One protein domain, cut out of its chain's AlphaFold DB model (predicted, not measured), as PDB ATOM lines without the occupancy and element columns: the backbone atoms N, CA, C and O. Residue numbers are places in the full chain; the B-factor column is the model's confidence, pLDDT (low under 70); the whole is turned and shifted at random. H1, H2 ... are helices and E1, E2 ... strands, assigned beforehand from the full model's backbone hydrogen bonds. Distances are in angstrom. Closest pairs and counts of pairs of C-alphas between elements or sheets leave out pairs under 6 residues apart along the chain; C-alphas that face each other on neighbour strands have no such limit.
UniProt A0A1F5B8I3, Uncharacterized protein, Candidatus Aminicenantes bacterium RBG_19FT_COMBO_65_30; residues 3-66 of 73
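What this domain is: This is residues 3 to 66 of the 73 residues of an uncharacterized protein of Candidatus Aminicenantes bacterium RBG_19FT_COMBO_65_30 (UniProt A0A1F5B8I3). Two separate two-stranded ribbons, the hairpin of E1 and E2 and the pair of E3 and E4, make a loosely built domain with few contacts between its parts. H1 lies in the chain between the two ribbons, H2 sits in the connection from E3 to E4, and H3 lies at one end of the longest axis, with the loop from E1 to E2 at the other end. The printed part has 64 residues, with three named helices and four named strands in the order E1, E2, H1, E3, H2, E4, H3; its class is mixed, helices and strands. The two sheets, in the orders E1 - E2 and E3 - E4, are antiparallel. The whole is loose, with a radius of gyration of the C-alphas of 13.9 A, and the C-alphas span 37 by 27 by 20 A.

How they stand to each other: E1, residues 3 to 7, and E2, residues 13 to 18, form an antiparallel hairpin at 154 degrees between their directions. N 6 and O 14 are within hydrogen-bond range at 2.9 A, as are N 16 and O 4 at 2.8 A. H1, residues 21 to 28, is apart from E1. E3, residues 33 to 36, comes closest to H1 where the C-alphas of Leu 27 and Ile 33 are 7.3 A apart. H2, residues 37 to 40, comes closest to E1 at the C-alphas of Ser 5 and Met 40, 6.3 A. E4, residues 46 to 49, is the antiparallel neighbour of E3, at 161 degrees between their directions. N 33 and O 49 are 3.0 A apart and N 49 and O 33 are 2.9 A apart, both within hydrogen-bond range. E1 and E2 are each apart from E3 and E4. H3, residues 55 to 64, is apart from E1, E2, E3, H1 and H2. Every O i to N i+4 pair is within hydrogen-bond range in H1 and H3, and H2 is too short for such a pair.

Where its parts are: E1 begins at C-alpha 3 (176.068, 148.869, 166.487) and is 13.7 A long. E2 measures 16.6 A, H1 10.5 A, E3 10.7 A, H2 5.2 A and E4 10.0 A from first to last C-alpha. E4 ends at C-alpha 49 (167.965, 144.530, 175.775). H3 is 14.7 A long and ends at C-alpha 64 (153.301, 145.805, 181.786).

The domain as a whole: The two C-alphas farthest apart are those of Gly 9 and Val 64, 39.7 A. The printed part has no cut, and the links between named elements are tight. The model's mean pLDDT is 79.2 over the printed part; residues 52 to 66, of which 55 to 64 belong to H3, are under 70.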
ATOM      1  N   LYS A   3     176.942 149.684 167.328       80.00
ATOM      2  CA  LYS A   3     176.068 148.869 166.487       80.00
ATOM      3  C   LYS A   3     176.785 148.628 165.167       80.00
ATOM      4  O   LYS A   3     177.078 149.594 164.467       80.00
ATOM      5  N   ALA A   4     177.092 147.376 164.851       82.44
ATOM      6  CA  ALA A   4     177.719 146.999 163.588       82.44
ATOM      7  C   ALA A   4     177.083 145.720 163.044       82.44
ATOM      8  O   ALA A   4     176.757 144.815 163.808       82.44
ATOM      9  N   SER A   5     176.916 145.639 161.730       84.31
ATOM     10  CA  SER A   5     176.426 144.448 161.038       84.31
ATOM     11  C   SER A   5     177.473 143.952 160.042       84.31
ATOM     12  O   SER A   5     178.287 144.724 159.531       84.31
ATOM     13  N   GLY A   6     177.494 142.646 159.793       86.75
ATOM     14  CA  GLY A   6     178.463 142.021 158.902       86.75
ATOM     15  C   GLY A   6     178.225 140.525 158.742       86.75
ATOM     16  O   GLY A   6     177.093 140.051 158.835       86.75
ATOM     17  N   LYS A   7     179.305 139.781 158.497       86.75
ATOM     18  CA  LYS A   7     179.306 138.317 158.439       86.75
ATOM     19  C   LYS A   7     180.351 137.765 159.406       86.75
ATOM     20  O   LYS A   7     181.429 138.344 159.527       86.75
ATOM     21  N   ALA A   8     180.033 136.666 160.079       86.69
ATOM     22  CA  ALA A   8     180.990 135.868 160.833       86.69
ATOM     23  C   ALA A   8     181.958 135.137 159.879       86.69
ATOM     24  O   ALA A   8     181.780 135.148 158.659       86.69
ATOM     25  N   GLY A   9     183.007 134.512 160.429       83.38
ATOM     26  CA  GLY A   9     184.047 133.838 159.635       83.38
ATOM     27  C   GLY A   9     183.541 132.673 158.772       83.38
ATOM     28  O   GLY A   9     184.181 132.321 157.788       83.38
ATOM     29  N   ASP A  10     182.378 132.117 159.107       90.62
ATOM     30  CA  ASP A  10     181.665 131.071 158.365       90.62
ATOM     31  C   ASP A  10     180.678 131.626 157.311       90.62
ATOM     32  O   ASP A  10     180.020 130.864 156.607       90.62
ATOM     33  N   GLY A  11     180.565 132.952 157.188       81.94
ATOM     34  CA  GLY A  11     179.653 133.632 156.267       81.94
ATOM     35  C   GLY A  11     178.254 133.918 156.823       81.94
ATOM     36  O   GLY A  11     177.480 134.599 156.140       81.94
ATOM     37  N   THR A  12     177.932 133.472 158.042       85.00
ATOM     38  CA  THR A  12     176.640 133.720 158.702       85.00
ATOM     39  C   THR A  12     176.470 135.214 159.017       85.00
ATOM     40  O   THR A  12     177.429 135.842 159.471       85.00
ATOM     41  N   PRO A  13     175.289 135.833 158.802       81.69
ATOM     42  CA  PRO A  13     175.049 137.220 159.199       81.69
ATOM     43  C   PRO A  13     175.310 137.441 160.692       81.69
ATOM     44  O   PRO A  13     174.826 136.687 161.532       81.69
ATOM     45  N   LEU A  14     176.053 138.496 161.017       83.38
ATOM     46  CA  LEU A  14     176.417 138.842 162.385       83.38
ATOM     47  C   LEU A  14     175.972 140.268 162.702       83.38
ATOM     48  O   LEU A  14     176.272 141.205 161.962       83.38
ATOM     49  N   LEU A  15     175.293 140.419 163.836       85.56
ATOM     50  CA  LEU A  15     175.005 141.701 164.462       85.56
ATOM     51  C   LEU A  15     175.853 141.821 165.732       85.56
ATOM     52  O   LEU A  15     175.795 140.959 166.603       85.56
ATOM     53  N   VAL A  16     176.623 142.900 165.838       85.69
ATOM     54  CA  VAL A  16     177.441 143.223 167.008       85.69
ATOM     55  C   VAL A  16     176.812 144.395 167.747       85.69
ATOM     56  O   VAL A  16     176.618 145.473 167.177       85.69
ATOM     57  N   ILE A  17     176.532 144.180 169.032       87.38
ATOM     58  CA  ILE A  17     175.980 145.189 169.935       87.38
ATOM     59  C   ILE A  17     176.966 145.381 171.084       87.38
ATOM     60  O   ILE A  17     177.099 144.529 171.956       87.38
ATOM     61  N   GLY A  18     177.679 146.505 171.073       86.69
ATOM     62  CA  GLY A  18     178.547 146.912 172.175       86.69
ATOM     63  C   GLY A  18     177.809 147.851 173.124       86.69
ATOM     64  O   GLY A  18     177.351 148.925 172.713       86.69
ATOM     65  N   LEU A  19     177.725 147.480 174.399       87.69
ATOM     66  CA  LEU A  19     177.159 148.319 175.454       87.69
ATOM     67  C   LEU A  19     178.279 149.131 176.116       87.69
ATOM     68  O   LEU A  19     179.284 148.569 176.544       87.69
ATOM     69  N   SER A  20     178.130 150.458 176.176       88.56
ATOM     70  CA  SER A  20     179.032 151.293 176.984       88.56
ATOM     71  C   SER A  20     178.743 151.109 178.478       88.56
ATOM     72  O   SER A  20     177.678 150.613 178.845       88.56
ATOM     73  N   GLY A  21     179.649 151.573 179.347       88.94
ATOM     74  CA  GLY A  21     179.396 151.610 180.795       88.94
ATOM     75  C   GLY A  21     178.103 152.355 181.146       88.94
ATOM     76  O   GLY A  21     177.310 151.861 181.929       88.94
ATOM     77  N   GLU A  22     177.824 153.471 180.468       89.81
ATOM     78  CA  GLU A  22     176.553 154.198 180.592       89.81
ATOM     79  C   GLU A  22     175.339 153.341 180.200       89.81
ATOM     80  O   GLU A  22     174.322 153.361 180.884       89.81
ATOM     81  N   ASN A  23     175.437 152.552 179.123       88.56
ATOM     82  CA  ASN A  23     174.363 151.632 178.751       88.56
ATOM     83  C   ASN A  23     174.145 150.562 179.828       88.56
ATOM     84  O   ASN A  23     173.000 150.240 180.122       88.56
ATOM     85  N   PHE A  24     175.213 150.064 180.447       87.19
ATOM     86  CA  PHE A  24     175.117 149.135 181.573       87.19
ATOM     87  C   PHE A  24     174.471 149.766 182.807       87.19
ATOM     88  O   PHE A  24     173.570 149.166 183.378       87.19
ATOM     89  N   THR A  25     174.877 150.978 183.191       89.00
ATOM     90  CA  THR A  25     174.274 151.701 184.321       89.00
ATOM     91  C   THR A  25     172.775 151.900 184.120       89.00
ATOM     92  O   THR A  25     172.008 151.708 185.055       89.00
ATOM     93  N   ARG A  26     172.355 152.240 182.898       86.88
ATOM     94  CA  ARG A  26     170.938 152.395 182.548       86.88
ATOM     95  C   ARG A  26     170.173 151.081 182.671       86.88
ATOM     96  O   ARG A  26     169.139 151.048 183.320       86.88
ATOM     97  N   LEU A  27     170.723 149.993 182.129       85.50
ATOM     98  CA  LEU A  27     170.117 148.667 182.272       85.50
ATOM     99  C   LEU A  27     169.986 148.255 183.745       85.50
ATOM    100  O   LEU A  27     168.959 147.727 184.125       85.50
ATOM    101  N   LEU A  28     170.986 148.527 184.588       84.06
ATOM    102  CA  LEU A  28     170.917 148.240 186.029       84.06
ATOM    103  C   LEU A  28     169.927 149.133 186.796       84.06
ATOM    104  O   LEU A  28     169.594 148.820 187.933       84.06
ATOM    105  N   ALA A  29     169.476 150.231 186.191       84.62
ATOM    106  CA  ALA A  29     168.416 151.096 186.700       84.62
ATOM    107  C   ALA A  29     167.049 150.764 186.068       84.62
ATOM    108  O   ALA A  29     166.181 151.632 185.996       84.62
ATOM    109  N   ASP A  30     166.892 149.538 185.559       79.69
ATOM    110  CA  ASP A  30     165.690 149.028 184.894       79.69
ATOM    111  C   ASP A  30     165.280 149.826 183.642       79.69
ATOM    112  O   ASP A  30     164.132 149.778 183.192       79.69
ATOM    113  N   GLU A  31     166.219 150.555 183.027       82.44
ATOM    114  CA  GLU A  31     165.954 151.268 181.782       82.44
ATOM    115  C   GLU A  31     166.227 150.377 180.562       82.44
ATOM    116  O   GLU A  31     167.389 150.077 180.251       82.44
ATOM    117  N   PRO A  32     165.191 150.009 179.786       83.12
ATOM    118  CA  PRO A  32     165.363 149.201 178.594       83.12
ATOM    119  C   PRO A  32     166.142 149.933 177.505       83.12
ATOM    120  O   PRO A  32     166.008 151.140 177.279       83.12
ATOM    121  N   ILE A  33     166.887 149.153 176.729       86.75
ATOM    122  CA  ILE A  33     167.558 149.629 175.528       86.75
ATOM    123  C   ILE A  33     166.888 149.009 174.302       86.75
ATOM    124  O   ILE A  33     166.935 147.796 174.101       86.75
ATOM    125  N   VAL A  34     166.301 149.855 173.453       86.75
ATOM    126  CA  VAL A  34     165.563 149.442 172.249       86.75
ATOM    127  C   VAL A  34     166.236 149.980 170.993       86.75
ATOM    128  O   VAL A  34     166.605 151.154 170.929       86.75
ATOM    129  N   PHE A  35     166.353 149.144 169.963       86.06
ATOM    130  CA  PHE A  35     166.744 149.587 168.626       86.06
ATOM    131  C   PHE A  35     166.164 148.692 167.520       86.06
ATOM    132  O   PHE A  35     165.744 147.559 167.757       86.06
ATOM    133  N   ASP A  36     166.145 149.225 166.297       85.06
ATOM    134  CA  ASP A  36     165.645 148.550 165.095       85.06
ATOM    135  C   ASP A  36     166.811 148.116 164.197       85.06
ATOM    136  O   ASP A  36     167.690 148.921 163.863       85.06
ATOM    137  N   THR A  37     166.832 146.845 163.801       84.19
ATOM    138  CA  THR A  37     167.854 146.263 162.919       84.19
ATOM    139  C   THR A  37     167.788 146.791 161.486       84.19
ATOM    140  O   THR A  37     168.809 146.776 160.794       84.19
ATOM    141  N   ALA A  38     166.654 147.350 161.049       84.81
ATOM    142  CA  ALA A  38     166.526 148.002 159.748       84.81
ATOM    143  C   ALA A  38     167.488 149.195 159.615       84.81
ATOM    144  O   ALA A  38     168.032 149.443 158.540       84.81
ATOM    145  N   THR A  39     167.799 149.874 160.729       81.69
ATOM    146  CA  THR A  39     168.797 150.963 160.764       81.69
ATOM    147  C   THR A  39     170.232 150.486 160.502       81.69
ATOM    148  O   THR A  39     171.139 151.305 160.373       81.69
ATOM    149  N   MET A  40     170.446 149.169 160.416       79.12
ATOM    150  CA  MET A  40     171.740 148.509 160.226       79.12
ATOM    151  C   MET A  40     171.795 147.661 158.947       79.12
ATOM    152  O   MET A  40     172.706 146.845 158.793       79.12
ATOM    153  N   GLY A  41     170.822 147.816 158.041       77.88
ATOM    154  CA  GLY A  41     170.759 147.056 156.786       77.88
ATOM    155  C   GLY A  41     170.467 145.560 156.966       77.88
ATOM    156  O   GLY A  41     170.748 144.769 156.071       77.88
ATOM    157  N   LEU A  42     169.929 145.168 158.123       79.88
ATOM    158  CA  LEU A  42     169.506 143.802 158.429       79.88
ATOM    159  C   LEU A  42     167.983 143.662 158.248       79.88
ATOM    160  O   LEU A  42     167.279 144.678 158.245       79.88
ATOM    161  N   PRO A  43     167.448 142.429 158.124       83.88
ATOM    162  CA  PRO A  43     166.005 142.199 158.144       83.88
ATOM    163  C   PRO A  43     165.353 142.901 159.336       83.88
ATOM    164  O   PRO A  43     165.906 142.857 160.437       83.88
ATOM    165  N   SER A  44     164.209 143.556 159.110       84.75
ATOM    166  CA  SER A  44     163.552 144.376 160.132       84.75
ATOM    167  C   SER A  44     163.122 143.523 161.321       84.75
ATOM    168  O   SER A  44     162.352 142.571 161.194       84.75
ATOM    169  N   MET A  45     163.673 143.867 162.476       83.88
ATOM    170  CA  MET A  45     163.464 143.221 163.755       83.88
ATOM    171  C   MET A  45     163.709 144.264 164.843       83.88
ATOM    172  O   MET A  45     164.658 145.049 164.787       83.88
ATOM    173  N   ARG A  46     162.852 144.272 165.863       78.56
ATOM    174  CA  ARG A  46     163.069 145.085 167.058       78.56
ATOM    175  C   ARG A  46     163.835 144.256 168.072       78.56
ATOM    176  O   ARG A  46     163.379 143.179 168.443       78.56
ATOM    177  N   ILE A  47     164.979 144.765 168.517       83.06
ATOM    178  CA  ILE A  47     165.761 144.142 169.582       83.06
ATOM    179  C   ILE A  47     165.605 144.993 170.834       83.06
ATOM    180  O   ILE A  47     165.813 146.210 170.814       83.06
ATOM    181  N   LEU A  48     165.218 144.325 171.914       82.19
ATOM    182  CA  LEU A  48     165.121 144.881 173.250       82.19
ATOM    183  C   LEU A  48     166.163 144.188 174.127       82.19
ATOM    184  O   LEU A  48     166.210 142.961 174.189       82.19
ATOM    185  N   ILE A  49     166.995 144.989 174.785       84.31
ATOM    186  CA  ILE A  49     167.965 144.530 175.775       84.31
ATOM    187  C   ILE A  49     167.496 145.017 177.138       84.31
ATOM    188  O   ILE A  49     167.208 146.205 177.310       84.31
ATOM    189  N   LEU A  50     167.441 144.085 178.085       77.75
ATOM    190  CA  LEU A  50     167.083 144.322 179.475       77.75
ATOM    191  C   LEU A  50     168.224 143.844 180.365       77.75
ATOM    192  O   LEU A  50     168.898 142.861 180.059       77.75
ATOM    193  N   GLY A  51     168.435 144.563 181.454       75.94
ATOM    194  CA  GLY A  51     169.242 144.140 182.585       75.94
ATOM    195  C   GLY A  51     168.456 144.483 183.839       75.94
ATOM    196  O   GLY A  51     167.565 145.320 183.793       75.94
ATOM    197  N   GLY A  52     168.736 143.782 184.922       69.25
ATOM    198  CA  GLY A  52     168.032 143.939 186.185       69.25
ATOM    199  C   GLY A  52     168.708 143.072 187.235       69.25
ATOM    200  O   GLY A  52     169.514 142.196 186.903       69.25
ATOM    201  N   HIS A  53     168.414 143.332 188.506       63.16
ATOM    202  CA  HIS A  53     168.982 142.559 189.611       63.16
ATOM    203  C   HIS A  53     168.350 141.161 189.754       63.16
ATOM    204  O   HIS A  53     169.000 140.275 190.310       63.16
ATOM    205  N   VAL A  54     167.128 140.952 189.243       62.16
ATOM    206  CA  VAL A  54     166.373 139.686 189.298       62.16
ATOM    207  C   VAL A  54     165.594 139.479 187.986       62.16
ATOM    208  O   VAL A  54     165.022 140.423 187.447       62.16
ATOM    209  N   GLU A  55     165.565 138.251 187.454       59.88
ATOM    210  CA  GLU A  55     164.914 137.917 186.169       59.88
ATOM    211  C   GLU A  55     163.381 138.131 186.174       59.88
ATOM    212  O   GLU A  55     162.805 138.476 185.140       59.88
ATOM    213  N   ASP A  56     162.724 138.009 187.332       58.59
ATOM    214  CA  ASP A  56     161.266 138.175 187.481       58.59
ATOM    215  C   ASP A  56     160.790 139.631 187.289       58.59
ATOM    216  O   ASP A  56     159.694 139.877 186.764       58.59
ATOM    217  N   ASP A  57     161.631 140.613 187.632       63.31
ATOM    218  CA  ASP A  57     161.330 142.042 187.452       63.31
ATOM    219  C   ASP A  57     161.368 142.438 185.965       63.31
ATOM    220  O   ASP A  57     160.591 143.274 185.485       63.31
ATOM    221  N   ILE A  58     162.222 141.757 185.196       63.53
ATOM    222  CA  ILE A  58     162.417 141.966 183.761       63.53
ATOM    223  C   ILE A  58     161.189 141.484 182.972       63.53
ATOM    224  O   ILE A  58     160.683 142.200 182.102       63.53
ATOM    225  N   VAL A  59     160.666 140.295 183.293       63.25
ATOM    226  CA  VAL A  59     159.466 139.731 182.646       63.25
ATOM    227  C   VAL A  59     158.211 140.523 183.015       63.25
ATOM    228  O   VAL A  59     157.379 140.806 182.150       63.25
ATOM    229  N   SER A  60     158.099 140.963 184.268       63.06
ATOM    230  CA  SER A  60     156.986 141.808 184.711       63.06
ATOM    231  C   SER A  60     156.970 143.150 183.969       63.06
ATOM    232  O   SER A  60     155.926 143.571 183.465       63.06
ATOM    233  N   THR A  61     158.134 143.781 183.790       63.25
ATOM    234  CA  THR A  61     158.275 145.027 183.015       63.25
ATOM    235  C   THR A  61     157.888 144.836 181.546       63.25
ATOM    236  O   THR A  61     157.210 145.680 180.956       63.25
ATOM    237  N   LEU A  62     158.257 143.704 180.946       64.94
ATOM    238  CA  LEU A  62     157.928 143.355 179.561       64.94
ATOM    239  C   LEU A  62     156.424 143.222 179.291       64.94
ATOM    240  O   LEU A  62     155.943 143.683 178.252       64.94
ATOM    241  N   VAL A  63     155.690 142.613 180.224       63.66
ATOM    242  CA  VAL A  63     154.234 142.439 180.131       63.66
ATOM    243  C   VAL A  63     153.514 143.766 180.383       63.66
ATOM    244  O   VAL A  63     152.637 144.150 179.609       63.66
ATOM    245  N   VAL A  64     153.923 144.518 181.413       61.84
ATOM    246  CA  VAL A  64     153.301 145.805 181.786       61.84
ATOM    247  C   VAL A  64     153.477 146.869 180.698       61.84
ATOM    248  O   VAL A  64     152.574 147.669 180.458       61.84
ATOM    249  N   THR A  65     154.616 146.875 180.005       59.56
ATOM    250  CA  THR A  65     154.901 147.838 178.928       59.56
ATOM    251  C   THR A  65     154.303 147.443 177.570       59.56
ATOM    252  O   THR A  65     154.443 148.192 176.602       59.56
ATOM    253  N   GLY A  66     153.633 146.285 177.475       60.06
ATOM    254  CA  GLY A  66     153.037 145.777 176.233       60.06
ATOM    255  C   GLY A  66     154.061 145.361 175.168       60.06
ATOM    256  O   GLY A  66     153.704 145.177 174.005       60.06
TER     257      GLY A  66